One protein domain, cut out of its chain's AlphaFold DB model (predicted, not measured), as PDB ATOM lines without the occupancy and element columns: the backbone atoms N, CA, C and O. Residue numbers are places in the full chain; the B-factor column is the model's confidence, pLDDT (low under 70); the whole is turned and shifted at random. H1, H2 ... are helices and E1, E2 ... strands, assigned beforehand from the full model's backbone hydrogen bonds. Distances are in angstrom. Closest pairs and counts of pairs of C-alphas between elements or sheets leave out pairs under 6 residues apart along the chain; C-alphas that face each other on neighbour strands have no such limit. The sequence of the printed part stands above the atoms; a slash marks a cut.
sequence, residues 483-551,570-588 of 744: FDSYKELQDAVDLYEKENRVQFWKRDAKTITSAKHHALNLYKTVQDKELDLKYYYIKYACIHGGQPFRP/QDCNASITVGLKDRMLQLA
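This is residues 483 to 551 and 570 to 588 of the 744 residues of an uncharacterized protein of Lamprigera yunnana (UniProt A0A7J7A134). A twisted, curling sheet of four strands, E1 to E4, has one long helix, H1, packed along one of its faces in two layers, and a small helical hairpin, H2 and H3, caps one end of the strands. At the other end of the strands the stretch after E2, residues 543 to 551, runs out to a cut. The printed part has 88 residues, with three named helices and four named strands in the order H1 E1 H2 H3 E2 E3 E4; the class is mixed, helices and strands. The sheet's order is E1 - E2 - E3 - E4, all antiparallel. The whole is only just compact, close to loose, with a radius of gyration of the C-alphas of 14.3 A, and only just a rod, spanning 45 by 22 by 17 A.

Start at the inner strand E2, residues 535 to 542. Beside it is E1, residues 504 to 511, an edge strand that bends by 62 degrees at residue 508; look for N 507 and O 539 at 2.8 A. On the other side of E2 is E3, residues 575 to 581, with N 540 and O 576 at 2.8 A. E3 makes a hairpin with the edge strand E4, residues 584 to 587, where N 579 and O 586 are 2.9 A apart. The sheet is twisted, its C-alphas up to 4.1 A off the best plane. H1, residues 486 to 500, is on the sheet at a height of 9.5 A, over E3, and runs along the strands, at 26 degrees to E3 on the local plane; its closest C-alphas to E2 are those of Tyr 486 and Tyr 535, 7.4 A apart. H2, residues 512 to 518, only grazes the sheet with residues 512 to 515, and H3, residues 520 to 527, only grazes it with residues 522 to 526. H2 and H3 touch as a helical hairpin, opposite ways at a shallow tilt of 19 degrees, closest at the C-alphas of Lys 516 and Tyr 523, 5.4 A. H1 is apart from H2 and H3. Every O i to N i+4 pair is within hydrogen-bond range in H1 and H3; in H2 0 of 3 are, beside 3 of 4 O i to N i+3 pairs.

Find C-alpha 486 at (-3.121, 38.168, 52.284); from there H1 runs 21.2 A to C-alpha 500. E1 covers 18.7 A, H2 10.2 A and H3 10.3 A. E2 begins at C-alpha 535, (3.247, 41.876, 51.189), and covers 19.2 A. E3 covers 18.5 A, and E4 covers 9.8 A to C-alpha 587 at (-0.964, 37.171, 39.993).

Look for the C-alphas farthest apart at Asp 528 and Arg 550, 45.4 A. Residues 552 to 569 are not printed, and C-alphas 551 and 570 are 18.2 A apart across this cut, in the link from E2 to E3. Of the links that are printed whole, none is long. The mean pLDDT of the printed part is 89.3, and residues 546 to 551 and 570 to 571 are under 70.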
ATOM      1  N   PHE A 483      -6.764  39.434  44.945       95.38
ATOM      2  CA  PHE A 483      -7.002  39.181  46.367       95.38
ATOM      3  C   PHE A 483      -6.917  40.498  47.157       95.38
ATOM      4  O   PHE A 483      -5.946  41.250  46.993       95.38
ATOM      5  N   ASP A 484      -7.908  40.765  48.010       94.19
ATOM      6  CA  ASP A 484      -7.980  41.968  48.854       94.19
ATOM      7  C   ASP A 484      -7.220  41.774  50.175       94.19
ATOM      8  O   ASP A 484      -6.665  42.729  50.727       94.19
ATOM      9  N   SER A 485      -7.135  40.530  50.664       94.94
ATOM     10  CA  SER A 485      -6.348  40.165  51.848       94.94
ATOM     11  C   SER A 485      -5.228  39.167  51.543       94.94
ATOM     12  O   SER A 485      -5.309  38.318  50.650       94.94
ATOM     13  N   TYR A 486      -4.159  39.202  52.348       94.94
ATOM     14  CA  TYR A 486      -3.121  38.168  52.284       94.94
ATOM     15  C   TYR A 486      -3.672  36.777  52.673       94.94
ATOM     16  O   TYR A 486      -3.142  35.750  52.234       94.94
ATOM     17  N   LYS A 487      -4.755  36.731  53.460       95.56
ATOM     18  CA  LYS A 487      -5.434  35.490  53.834       95.56
ATOM     19  C   LYS A 487      -6.086  34.807  52.629       95.56
ATOM     20  O   LYS A 487      -5.817  33.629  52.423       95.56
ATOM     21  N   GLU A 488      -6.866  35.526  51.818       95.75
ATOM     22  CA  GLU A 488      -7.496  34.970  50.604       95.75
ATOM     23  C   GLU A 488      -6.462  34.370  49.650       95.75
ATOM     24  O   GLU A 488      -6.636  33.244  49.182       95.75
ATOM     25  N   LEU A 489      -5.350  35.080  49.418       95.94
ATOM     26  CA  LEU A 489      -4.252  34.553  48.610       95.94
ATOM     27  C   LEU A 489      -3.688  33.255  49.204       95.94
ATOM     28  O   LEU A 489      -3.408  32.314  48.463       95.94
ATOM     29  N   GLN A 490      -3.483  33.198  50.525       96.12
ATOM     30  CA  GLN A 490      -2.968  31.985  51.152       96.12
ATOM     31  C   GLN A 490      -3.972  30.838  51.031       96.12
ATOM     32  O   GLN A 490      -3.553  29.770  50.607       96.12
ATOM     33  N   ASP A 491      -5.260  31.059  51.316       95.94
ATOM     34  CA  ASP A 491      -6.329  30.055  51.195       95.94
ATOM     35  C   ASP A 491      -6.454  29.526  49.744       95.94
ATOM     36  O   ASP A 491      -6.642  28.323  49.535       95.94
ATOM     37  N   ALA A 492      -6.262  30.388  48.736       95.94
ATOM     38  CA  ALA A 492      -6.267  30.020  47.317       95.94
ATOM     39  C   ALA A 492      -5.014  29.224  46.884       95.94
ATOM     40  O   ALA A 492      -5.133  28.216  46.181       95.94
ATOM     41  N   VAL A 493      -3.815  29.605  47.344       95.75
ATOM     42  CA  VAL A 493      -2.580  28.813  47.138       95.75
ATOM     43  C   VAL A 493      -2.698  27.447  47.826       95.75
ATOM     44  O   VAL A 493      -2.360  26.420  47.239       95.75
ATOM     45  N   ASP A 494      -3.250  27.423  49.036       95.44
ATOM     46  CA  ASP A 494      -3.538  26.221  49.816       95.44
ATOM     47  C   ASP A 494      -4.513  25.268  49.107       95.44
ATOM     48  O   ASP A 494      -4.408  24.050  49.267       95.44
ATOM     49  N   LEU A 495      -5.491  25.797  48.369       94.56
ATOM     50  CA  LEU A 495      -6.417  25.019  47.543       94.56
ATOM     51  C   LEU A 495      -5.693  24.435  46.318       94.56
ATOM     52  O   LEU A 495      -5.728  23.222  46.093       94.56
ATOM     53  N   TYR A 496      -4.940  25.275  45.604       94.19
ATOM     54  CA  TYR A 496      -4.150  24.883  44.435       94.19
ATOM     55  C   TYR A 496      -3.105  23.792  44.751       94.19
ATOM     56  O   TYR A 496      -2.908  22.875  43.945       94.19
ATOM     57  N   GLU A 497      -2.476  23.829  45.934       94.12
ATOM     58  CA  GLU A 497      -1.602  22.753  46.438       94.12
ATOM     59  C   GLU A 497      -2.333  21.411  46.575       94.12
ATOM     60  O   GLU A 497      -1.845  20.380  46.099       94.12
ATOM     61  N   LYS A 498      -3.515  21.417  47.209       92.81
ATOM     62  CA  LYS A 498      -4.312  20.208  47.489       92.81
ATOM     63  C   LYS A 498      -4.765  19.529  46.196       92.81
ATOM     64  O   LYS A 498      -4.716  18.299  46.103       92.81
ATOM     65  N   GLU A 499      -5.152  20.318  45.200       90.69
ATOM     66  CA  GLU A 499      -5.621  19.834  43.897       90.69
ATOM     67  C   GLU A 499      -4.483  19.272  43.042       90.69
ATOM     68  O   GLU A 499      -4.542  18.120  42.600       90.69
ATOM     69  N   ASN A 500      -3.404  20.040  42.870       88.50
ATOM     70  CA  ASN A 500      -2.283  19.663  42.004       88.50
ATOM     71  C   ASN A 500      -1.277  18.712  42.682       88.50
ATOM     72  O   ASN A 500      -0.379  18.183  42.022       88.50
ATOM     73  N   ARG A 501      -1.423  18.460  43.993       90.12
ATOM     74  CA  ARG A 501      -0.521  17.637  44.831       90.12
ATOM     75  C   ARG A 501       0.930  18.123  44.819       90.12
ATOM     76  O   ARG A 501       1.872  17.338  44.981       90.12
ATOM     77  N   VAL A 502       1.089  19.423  44.630       91.81
ATOM     78  CA  VAL A 502       2.340  20.159  44.793       91.81
ATOM     79  C   VAL A 502       2.386  20.747  46.200       91.81
ATOM     80  O   VAL A 502       1.380  20.783  46.899       91.81
ATOM     81  N   GLN A 503       3.562  21.194  46.621       93.94
ATOM     82  CA  GLN A 503       3.718  22.004  47.825       93.94
ATOM     83  C   GLN A 503       4.628  23.167  47.472       93.94
ATOM     84  O   GLN A 503       5.677  22.947  46.856       93.94
ATOM     85  N   PHE A 504       4.247  24.375  47.849       95.44
ATOM     86  CA  PHE A 504       5.039  25.571  47.655       95.44
ATOM     87  C   PHE A 504       5.715  25.996  48.959       95.44
ATOM     88  O   PHE A 504       5.305  25.670  50.071       95.44
ATOM     89  N   TRP A 505       6.787  26.763  48.819       95.50
ATOM     90  CA  TRP A 505       7.369  27.537  49.905       95.50
ATOM     91  C   TRP A 505       7.584  28.969  49.425       95.50
ATOM     92  O   TRP A 505       7.809  29.212  48.239       95.50
ATOM     93  N   LYS A 506       7.515  29.932  50.345       96.31
ATOM     94  CA  LYS A 506       7.795  31.342  50.051       96.31
ATOM     95  C   LYS A 506       9.291  31.484  49.766       96.31
ATOM     96  O   LYS A 506      10.087  31.437  50.703       96.31
ATOM     97  N   ARG A 507       9.656  31.600  48.486       94.88
ATOM     98  CA  ARG A 507      11.038  31.795  48.027       94.88
ATOM     99  C   ARG A 507      11.480  33.221  48.315       94.88
ATOM    100  O   ARG A 507      12.467  33.422  49.011       94.88
ATOM    101  N   ASP A 508      10.676  34.174  47.853       96.19
ATOM    102  CA  ASP A 508      10.920  35.607  47.978       96.19
ATOM    103  C   ASP A 508       9.657  36.287  48.524       96.19
ATOM    104  O   ASP A 508       8.539  35.946  48.134       96.19
ATOM    105  N   ALA A 509       9.804  37.260  49.423       96.88
ATOM    106  CA  ALA A 509       8.682  38.042  49.936       96.88
ATOM    107  C   ALA A 509       9.148  39.443  50.345       96.88
ATOM    108  O   ALA A 509      10.127  39.581  51.079       96.88
ATOM    109  N   LYS A 510       8.440  40.483  49.896       96.50
ATOM    110  CA  LYS A 510       8.717  41.886  50.239       96.50
ATOM    111  C   LYS A 510       7.486  42.487  50.920       96.50
ATOM    112  O   LYS A 510       6.391  42.488  50.355       96.50
ATOM    113  N   THR A 511       7.646  42.933  52.163       96.06
ATOM    114  CA  THR A 511       6.550  43.466  52.984       96.06
ATOM    115  C   THR A 511       6.214  44.902  52.603       96.06
ATOM    116  O   THR A 511       7.090  45.659  52.192       96.06
ATOM    117  N   ILE A 512       4.965  45.330  52.789       94.12
ATOM    118  CA  ILE A 512       4.585  46.740  52.556       94.12
ATOM    119  C   ILE A 512       5.392  47.696  53.455       94.12
ATOM    120  O   ILE A 512       5.762  48.786  53.030       94.12
ATOM    121  N   THR A 513       5.822  47.242  54.637       93.44
ATOM    122  CA  THR A 513       6.780  47.974  55.481       93.44
ATOM    123  C   THR A 513       8.155  48.189  54.838       93.44
ATOM    124  O   THR A 513       8.755  49.232  55.083       93.44
ATOM    125  N   SER A 514       8.658  47.282  53.986       93.44
ATOM    126  CA  SER A 514       9.916  47.505  53.252       93.44
ATOM    127  C   SER A 514       9.726  48.314  51.964       93.44
ATOM    128  O   SER A 514      10.666  48.975  51.522       93.44
ATOM    129  N   ALA A 515       8.506  48.368  51.405       91.25
ATOM    130  CA  ALA A 515       8.178  49.292  50.312       91.25
ATOM    131  C   ALA A 515       8.414  50.759  50.704       91.25
ATOM    132  O   ALA A 515       8.832  51.550  49.863       91.25
ATOM    133  N   LYS A 516       8.233  51.114  51.986       92.69
ATOM    134  CA  LYS A 516       8.448  52.472  52.514       92.69
ATOM    135  C   LYS A 516       9.818  53.075  52.162       92.69
ATOM    136  O   LYS A 516       9.907  54.284  51.990       92.69
ATOM    137  N   HIS A 517      10.862  52.254  52.026       90.44
ATOM    138  CA  HIS A 517      12.228  52.714  51.733       90.44
ATOM    139  C   HIS A 517      12.612  52.671  50.245       90.44
ATOM    140  O   HIS A 517      13.601  53.289  49.865       90.44
ATOM    141  N   HIS A 518      11.855  51.960  49.401       83.88
ATOM    142  CA  HIS A 518      12.234  51.695  48.000       83.88
ATOM    143  C   HIS A 518      11.150  52.048  46.969       83.88
ATOM    144  O   HIS A 518      11.434  52.102  45.778       83.88
ATOM    145  N   ALA A 519       9.907  52.269  47.402       87.62
ATOM    146  CA  ALA A 519       8.755  52.543  46.549       87.62
ATOM    147  C   ALA A 519       7.699  53.373  47.308       87.62
ATOM    148  O   ALA A 519       6.571  52.928  47.529       87.62
ATOM    149  N   LEU A 520       8.066  54.597  47.709       87.44
ATOM    150  CA  LEU A 520       7.206  55.518  48.475       87.44
ATOM    151  C   LEU A 520       5.804  55.707  47.863       87.44
ATOM    152  O   LEU A 520       4.825  55.795  48.600       87.44
ATOM    153  N   ASN A 521       5.692  55.715  46.531       87.12
ATOM    154  CA  ASN A 521       4.415  55.876  45.829       87.12
ATOM    155  C   ASN A 521       3.482  54.665  46.018       87.12
ATOM    156  O   ASN A 521       2.286  54.851  46.246       87.12
ATOM    157  N   LEU A 522       4.023  53.436  45.998       85.25
ATOM    158  CA  LEU A 522       3.264  52.226  46.342       85.25
ATOM    159  C   LEU A 522       2.884  52.224  47.827       85.25
ATOM    160  O   LEU A 522       1.750  51.898  48.160       85.25
ATOM    161  N   TYR A 523       3.806  52.623  48.710       88.75
ATOM    162  CA  TYR A 523       3.551  52.653  50.152       88.75
ATOM    163  C   TYR A 523       2.393  53.595  50.518       88.75
ATOM    164  O   TYR A 523       1.463  53.150  51.185       88.75
ATOM    165  N   LYS A 524       2.388  54.840  50.012       87.62
ATOM    166  CA  LYS A 524       1.260  55.784  50.177       87.62
ATOM    167  C   LYS A 524      -0.059  55.178  49.678       87.62
ATOM    168  O   LYS A 524      -1.022  55.080  50.423       87.62
ATOM    169  N   THR A 525      -0.043  54.664  48.447       84.75
ATOM    170  CA  THR A 525      -1.222  54.118  47.750       84.75
ATOM    171  C   THR A 525      -1.880  52.930  48.474       84.75
ATOM    172  O   THR A 525      -3.072  52.680  48.270       84.75
ATOM    173  N   VAL A 526      -1.127  52.205  49.312       84.62
ATOM    174  CA  VAL A 526      -1.654  51.169  50.220       84.62
ATOM    175  C   VAL A 526      -2.038  51.745  51.583       84.62
ATOM    176  O   VAL A 526      -3.077  51.368  52.109       84.62
ATOM    177  N   GLN A 527      -1.231  52.648  52.155       83.25
ATOM    178  CA  GLN A 527      -1.452  53.211  53.493       83.25
ATOM    179  C   GLN A 527      -2.798  53.947  53.624       83.25
ATOM    180  O   GLN A 527      -3.379  53.945  54.706       83.25
ATOM    181  N   ASP A 528      -3.318  54.513  52.531       80.38
ATOM    182  CA  ASP A 528      -4.620  55.199  52.490       80.38
ATOM    183  C   ASP A 528      -5.844  54.256  52.638       80.38
ATOM    184  O   ASP A 528      -6.988  54.710  52.560       80.38
ATOM    185  N   LYS A 529      -5.644  52.938  52.808       73.25
ATOM    186  CA  LYS A 529      -6.701  51.956  53.108       73.25
ATOM    187  C   LYS A 529      -6.249  50.958  54.181       73.25
ATOM    188  O   LYS A 529      -5.131  50.453  54.139       73.25
ATOM    189  N   GLU A 530      -7.164  50.565  55.066       79.06
ATOM    190  CA  GLU A 530      -6.956  49.506  56.072       79.06
ATOM    191  C   GLU A 530      -7.022  48.089  55.457       79.06
ATOM    192  O   GLU A 530      -7.851  47.258  55.822       79.06
ATOM    193  N   LEU A 531      -6.165  47.809  54.473       83.50
ATOM    194  CA  LEU A 531      -6.069  46.497  53.827       83.50
ATOM    195  C   LEU A 531      -5.200  45.539  54.660       83.50
ATOM    196  O   LEU A 531      -4.063  45.877  54.995       83.50
ATOM    197  N   ASP A 532      -5.666  44.306  54.905       89.88
ATOM    198  CA  ASP A 532      -4.867  43.219  55.517       89.88
ATOM    199  C   ASP A 532      -3.879  42.601  54.501       89.88
ATOM    200  O   ASP A 532      -3.825  41.393  54.236       89.88
ATOM    201  N   LEU A 533      -3.092  43.476  53.876       91.75
ATOM    202  CA  LEU A 533      -2.027  43.138  52.948       91.75
ATOM    203  C   LEU A 533      -0.685  43.242  53.668       91.75
ATOM    204  O   LEU A 533      -0.198  44.312  54.027       91.75
ATOM    205  N   LYS A 534      -0.039  42.090  53.850       95.12
ATOM    206  CA  LYS A 534       1.280  41.998  54.494       95.12
ATOM    207  C   LYS A 534       2.448  42.196  53.522       95.12
ATOM    208  O   LYS A 534       3.540  42.602  53.931       95.12
ATOM    209  N   TYR A 535       2.230  41.913  52.240       96.12
ATOM    210  CA  TYR A 535       3.247  41.876  51.189       96.12
ATOM    211  C   TYR A 535       2.789  42.683  49.973       96.12
ATOM    212  O   TYR A 535       1.610  42.653  49.646       96.12
ATOM    213  N   TYR A 536       3.721  43.356  49.288       95.62
ATOM    214  CA  TYR A 536       3.471  43.944  47.957       95.62
ATOM    215  C   TYR A 536       4.053  43.089  46.822       95.62
ATOM    216  O   TYR A 536       3.784  43.329  45.649       95.62
ATOM    217  N   TYR A 537       4.885  42.109  47.172       96.12
ATOM    218  CA  TYR A 537       5.449  41.124  46.262       96.12
ATOM    219  C   TYR A 537       5.706  39.831  47.033       96.12
ATOM    220  O   TYR A 537       6.335  39.859  48.097       96.12
ATOM    221  N   ILE A 538       5.252  38.702  46.501       97.38
ATOM    222  CA  ILE A 538       5.514  37.378  47.067       97.38
ATOM    223  C   ILE A 538       5.667  36.348  45.947       97.38
ATOM    224  O   ILE A 538       4.846  36.269  45.036       97.38
ATOM    225  N   LYS A 539       6.739  35.555  46.016       96.94
ATOM    226  CA  LYS A 539       7.035  34.473  45.080       96.94
ATOM    227  C   LYS A 539       7.072  33.148  45.825       96.94
ATOM    228  O   LYS A 539       7.964  32.882  46.633       96.94
ATOM    229  N   TYR A 540       6.094  32.308  45.534       96.19
ATOM    230  CA  TYR A 540       6.033  30.919  45.963       96.19
ATOM    231  C   TYR A 540       6.787  30.055  44.945       96.19
ATOM    232  O   TYR A 540       6.586  30.215  43.747       96.19
ATOM    233  N   ALA A 541       7.633  29.122  45.381       94.81
ATOM    234  CA  ALA A 541       8.300  28.153  44.502       94.81
ATOM    235  C   ALA A 541       7.972  26.720  44.934       94.81
ATOM    236  O   ALA A 541       7.853  26.453  46.130       94.81
ATOM    237  N   CYS A 542       7.805  25.798  43.983       94.88
ATOM    238  CA  CYS A 542       7.494  24.406  44.311       94.88
ATOM    239  C   CYS A 542       8.677  23.732  45.034       94.88
ATOM    240  O   CYS A 542       9.828  23.850  44.612       94.88
ATOM    241  N   ILE A 543       8.397  23.010  46.125       91.94
ATOM    242  CA  ILE A 543       9.396  22.283  46.927       91.94
ATOM    243  C   ILE A 543       9.965  21.083  46.153       91.94
ATOM    244  O   ILE A 543      11.146  20.773  46.274       91.94
ATOM    245  N   HIS A 544       9.131  20.397  45.365       83.75
ATOM    246  CA  HIS A 544       9.401  19.035  44.873       83.75
ATOM    247  C   HIS A 544       9.879  18.968  43.416       83.75
ATOM    248  O   HIS A 544       9.667  17.961  42.744       83.75
ATOM    249  N   GLY A 545      10.466  20.043  42.878       77.81
ATOM    250  CA  GLY A 545      10.934  20.060  41.482       77.81
ATOM    251  C   GLY A 545       9.812  19.911  40.441       77.81
ATOM    252  O   GLY A 545      10.080  19.560  39.298       77.81
ATOM    253  N   GLY A 546       8.550  20.130  40.832       65.75
ATOM    254  CA  GLY A 546       7.375  19.866  39.996       65.75
ATOM    255  C   GLY A 546       6.921  18.403  40.008       65.75
ATOM    256  O   GLY A 546       5.905  18.079  39.399       65.75
ATOM    257  N   GLN A 547       7.607  17.507  40.723       67.62
ATOM    258  CA  GLN A 547       7.109  16.148  40.918       67.62
ATOM    259  C   GLN A 547       5.971  16.135  41.956       67.62
ATOM    260  O   GLN A 547       6.073  16.807  42.987       67.62
ATOM    261  N   PRO A 548       4.891  15.360  41.736       61.88
ATOM    262  CA  PRO A 548       3.785  15.281  42.684       61.88
ATOM    263  C   PRO A 548       4.250  14.645  43.997       61.88
ATOM    264  O   PRO A 548       4.902  13.592  43.996       61.88
ATOM    265  N   PHE A 549       3.890  15.258  45.125       67.19
ATOM    266  CA  PHE A 549       4.344  14.820  46.441       67.19
ATOM    267  C   PHE A 549       3.905  13.378  46.729       67.19
ATOM    268  O   PHE A 549       2.715  13.067  46.816       67.19
ATOM    269  N   ARG A 550       4.882  12.478  46.903       68.69
ATOM    270  CA  ARG A 550       4.649  11.086  47.313       68.69
ATOM    271  C   ARG A 550       4.766  10.986  48.842       68.69
ATOM    272  O   ARG A 550       5.891  10.898  49.341       68.69
ATOM    273  N   PRO A 551       3.658  10.976  49.611       64.06
ATOM    274  CA  PRO A 551       3.736  10.822  51.060       64.06
ATOM    275  C   PRO A 551       4.416   9.495  51.427       64.06
ATOM    276  O   PRO A 551       4.123   8.442  50.855       64.06
ATOM    277  N   GLN A 570      15.790  21.459  44.298       63.09
ATOM    278  CA  GLN A 570      15.977  21.573  42.854       63.09
ATOM    279  C   GLN A 570      15.172  22.789  42.402       63.09
ATOM    280  O   GLN A 570      14.004  22.916  42.779       63.09
ATOM    281  N   ASP A 571      15.805  23.695  41.658       69.19
ATOM    282  CA  ASP A 571      15.171  24.920  41.184       69.19
ATOM    283  C   ASP A 571      14.014  24.583  40.245       69.19
ATOM    284  O   ASP A 571      14.180  24.324  39.057       69.19
ATOM    285  N   CYS A 572      12.813  24.529  40.818       79.88
ATOM    286  CA  CYS A 572      11.606  24.275  40.066       79.88
ATOM    287  C   CYS A 572      11.173  25.552  39.351       79.88
ATOM    288  O   CYS A 572      10.868  26.553  40.002       79.88
ATOM    289  N   ASN A 573      11.061  25.477  38.024       85.75
ATOM    290  CA  ASN A 573      10.527  26.567  37.207       85.75
ATOM    291  C   ASN A 573       9.075  26.919  37.597       85.75
ATOM    292  O   ASN A 573       8.670  28.074  37.466       85.75
ATOM    293  N   ALA A 574       8.307  25.962  38.141       89.12
ATOM    294  CA  ALA A 574       6.974  26.218  38.679       89.12
ATOM    295  C   ALA A 574       7.056  27.100  39.939       89.12
ATOM    296  O   ALA A 574       7.340  26.638  41.053       89.12
ATOM    297  N   SER A 575       6.775  28.387  39.743       93.50
ATOM    298  CA  SER A 575       6.701  29.389  40.799       93.50
ATOM    299  C   SER A 575       5.512  30.320  40.581       93.50
ATOM    300  O   SER A 575       5.304  30.820  39.483       93.50
ATOM    301  N   ILE A 576       4.734  30.552  41.636       95.00
ATOM    302  CA  ILE A 576       3.580  31.451  41.623       95.00
ATOM    303  C   ILE A 576       4.077  32.809  42.119       95.00
ATOM    304  O   ILE A 576       4.482  32.941  43.278       95.00
ATOM    305  N   THR A 577       4.088  33.807  41.240       96.50
ATOM    306  CA  THR A 577       4.518  35.174  41.566       96.50
ATOM    307  C   THR A 577       3.292  36.070  41.676       96.50
ATOM    308  O   THR A 577       2.481  36.111  40.757       96.50
ATOM    309  N   VAL A 578       3.157  36.792  42.787       96.88
ATOM    310  CA  VAL A 578       2.037  37.703  43.059       96.88
ATOM    311  C   VAL A 578       2.601  39.080  43.388       96.88
ATOM    312  O   VAL A 578       3.535  39.196  44.189       96.88
ATOM    313  N   GLY A 579       2.049  40.114  42.762       96.06
ATOM    314  CA  GLY A 579       2.448  41.504  42.950       96.06
ATOM    315  C   GLY A 579       1.250  42.387  43.276       96.06
ATOM    316  O   GLY A 579       0.118  42.086  42.906       96.06
ATOM    317  N   LEU A 580       1.497  43.491  43.974       94.44
ATOM    318  CA  LEU A 580       0.489  44.521  44.171       94.44
ATOM    319  C   LEU A 580       0.249  45.266  42.852       94.44
ATOM    320  O   LEU A 580       1.181  45.840  42.284       94.44
ATOM    321  N   LYS A 581      -1.005  45.301  42.406       92.88
ATOM    322  CA  LYS A 581      -1.450  46.026  41.216       92.88
ATOM    323  C   LYS A 581      -2.857  46.562  41.472       92.88
ATOM    324  O   LYS A 581      -3.683  45.873  42.058       92.88
ATOM    325  N   ASP A 582      -3.116  47.811  41.095       88.75
ATOM    326  CA  ASP A 582      -4.436  48.452  41.239       88.75
ATOM    327  C   ASP A 582      -5.007  48.388  42.682       88.75
ATOM    328  O   ASP A 582      -6.214  48.373  42.902       88.75
ATOM    329  N   ARG A 583      -4.100  48.396  43.678       88.31
ATOM    330  CA  ARG A 583      -4.310  48.235  45.139       88.31
ATOM    331  C   ARG A 583      -4.675  46.827  45.641       88.31
ATOM    332  O   ARG A 583      -4.716  46.646  46.852       88.31
ATOM    333  N   MET A 584      -4.846  45.845  44.761       90.44
ATOM    334  CA  MET A 584      -5.061  44.431  45.108       90.44
ATOM    335  C   MET A 584      -3.778  43.613  44.899       90.44
ATOM    336  O   MET A 584      -2.855  44.042  44.202       90.44
ATOM    337  N   LEU A 585      -3.698  42.413  45.476       92.06
ATOM    338  CA  LEU A 585      -2.695  41.429  45.062       92.06
ATOM    339  C   LEU A 585      -3.192  40.721  43.800       92.06
ATOM    340  O   LEU A 585      -4.162  39.977  43.876       92.06
ATOM    341  N   GLN A 586      -2.528  40.924  42.661       94.56
ATOM    342  CA  GLN A 586      -2.796  40.187  41.422       94.56
ATOM    343  C   GLN A 586      -1.640  39.228  41.119       94.56
ATOM    344  O   GLN A 586      -0.464  39.515  41.386       94.56
ATOM    345  N   LEU A 587      -1.966  38.071  40.554       93.12
ATOM    346  CA  LEU A 587      -0.964  37.171  39.993       93.12
ATOM    347  C   LEU A 587      -0.207  37.874  38.861       93.12
ATOM    348  O   LEU A 587      -0.780  38.563  38.021       93.12
ATOM    349  N   ALA A 588       1.118  37.757  38.865       87.94
ATOM    350  CA  ALA A 588       1.935  38.444  37.881       87.94
ATOM    351  C   ALA A 588       1.734  37.790  36.506       87.94
ATOM    352  O   ALA A 588       2.159  36.654  36.297       87.94
TER     353      ALA A 588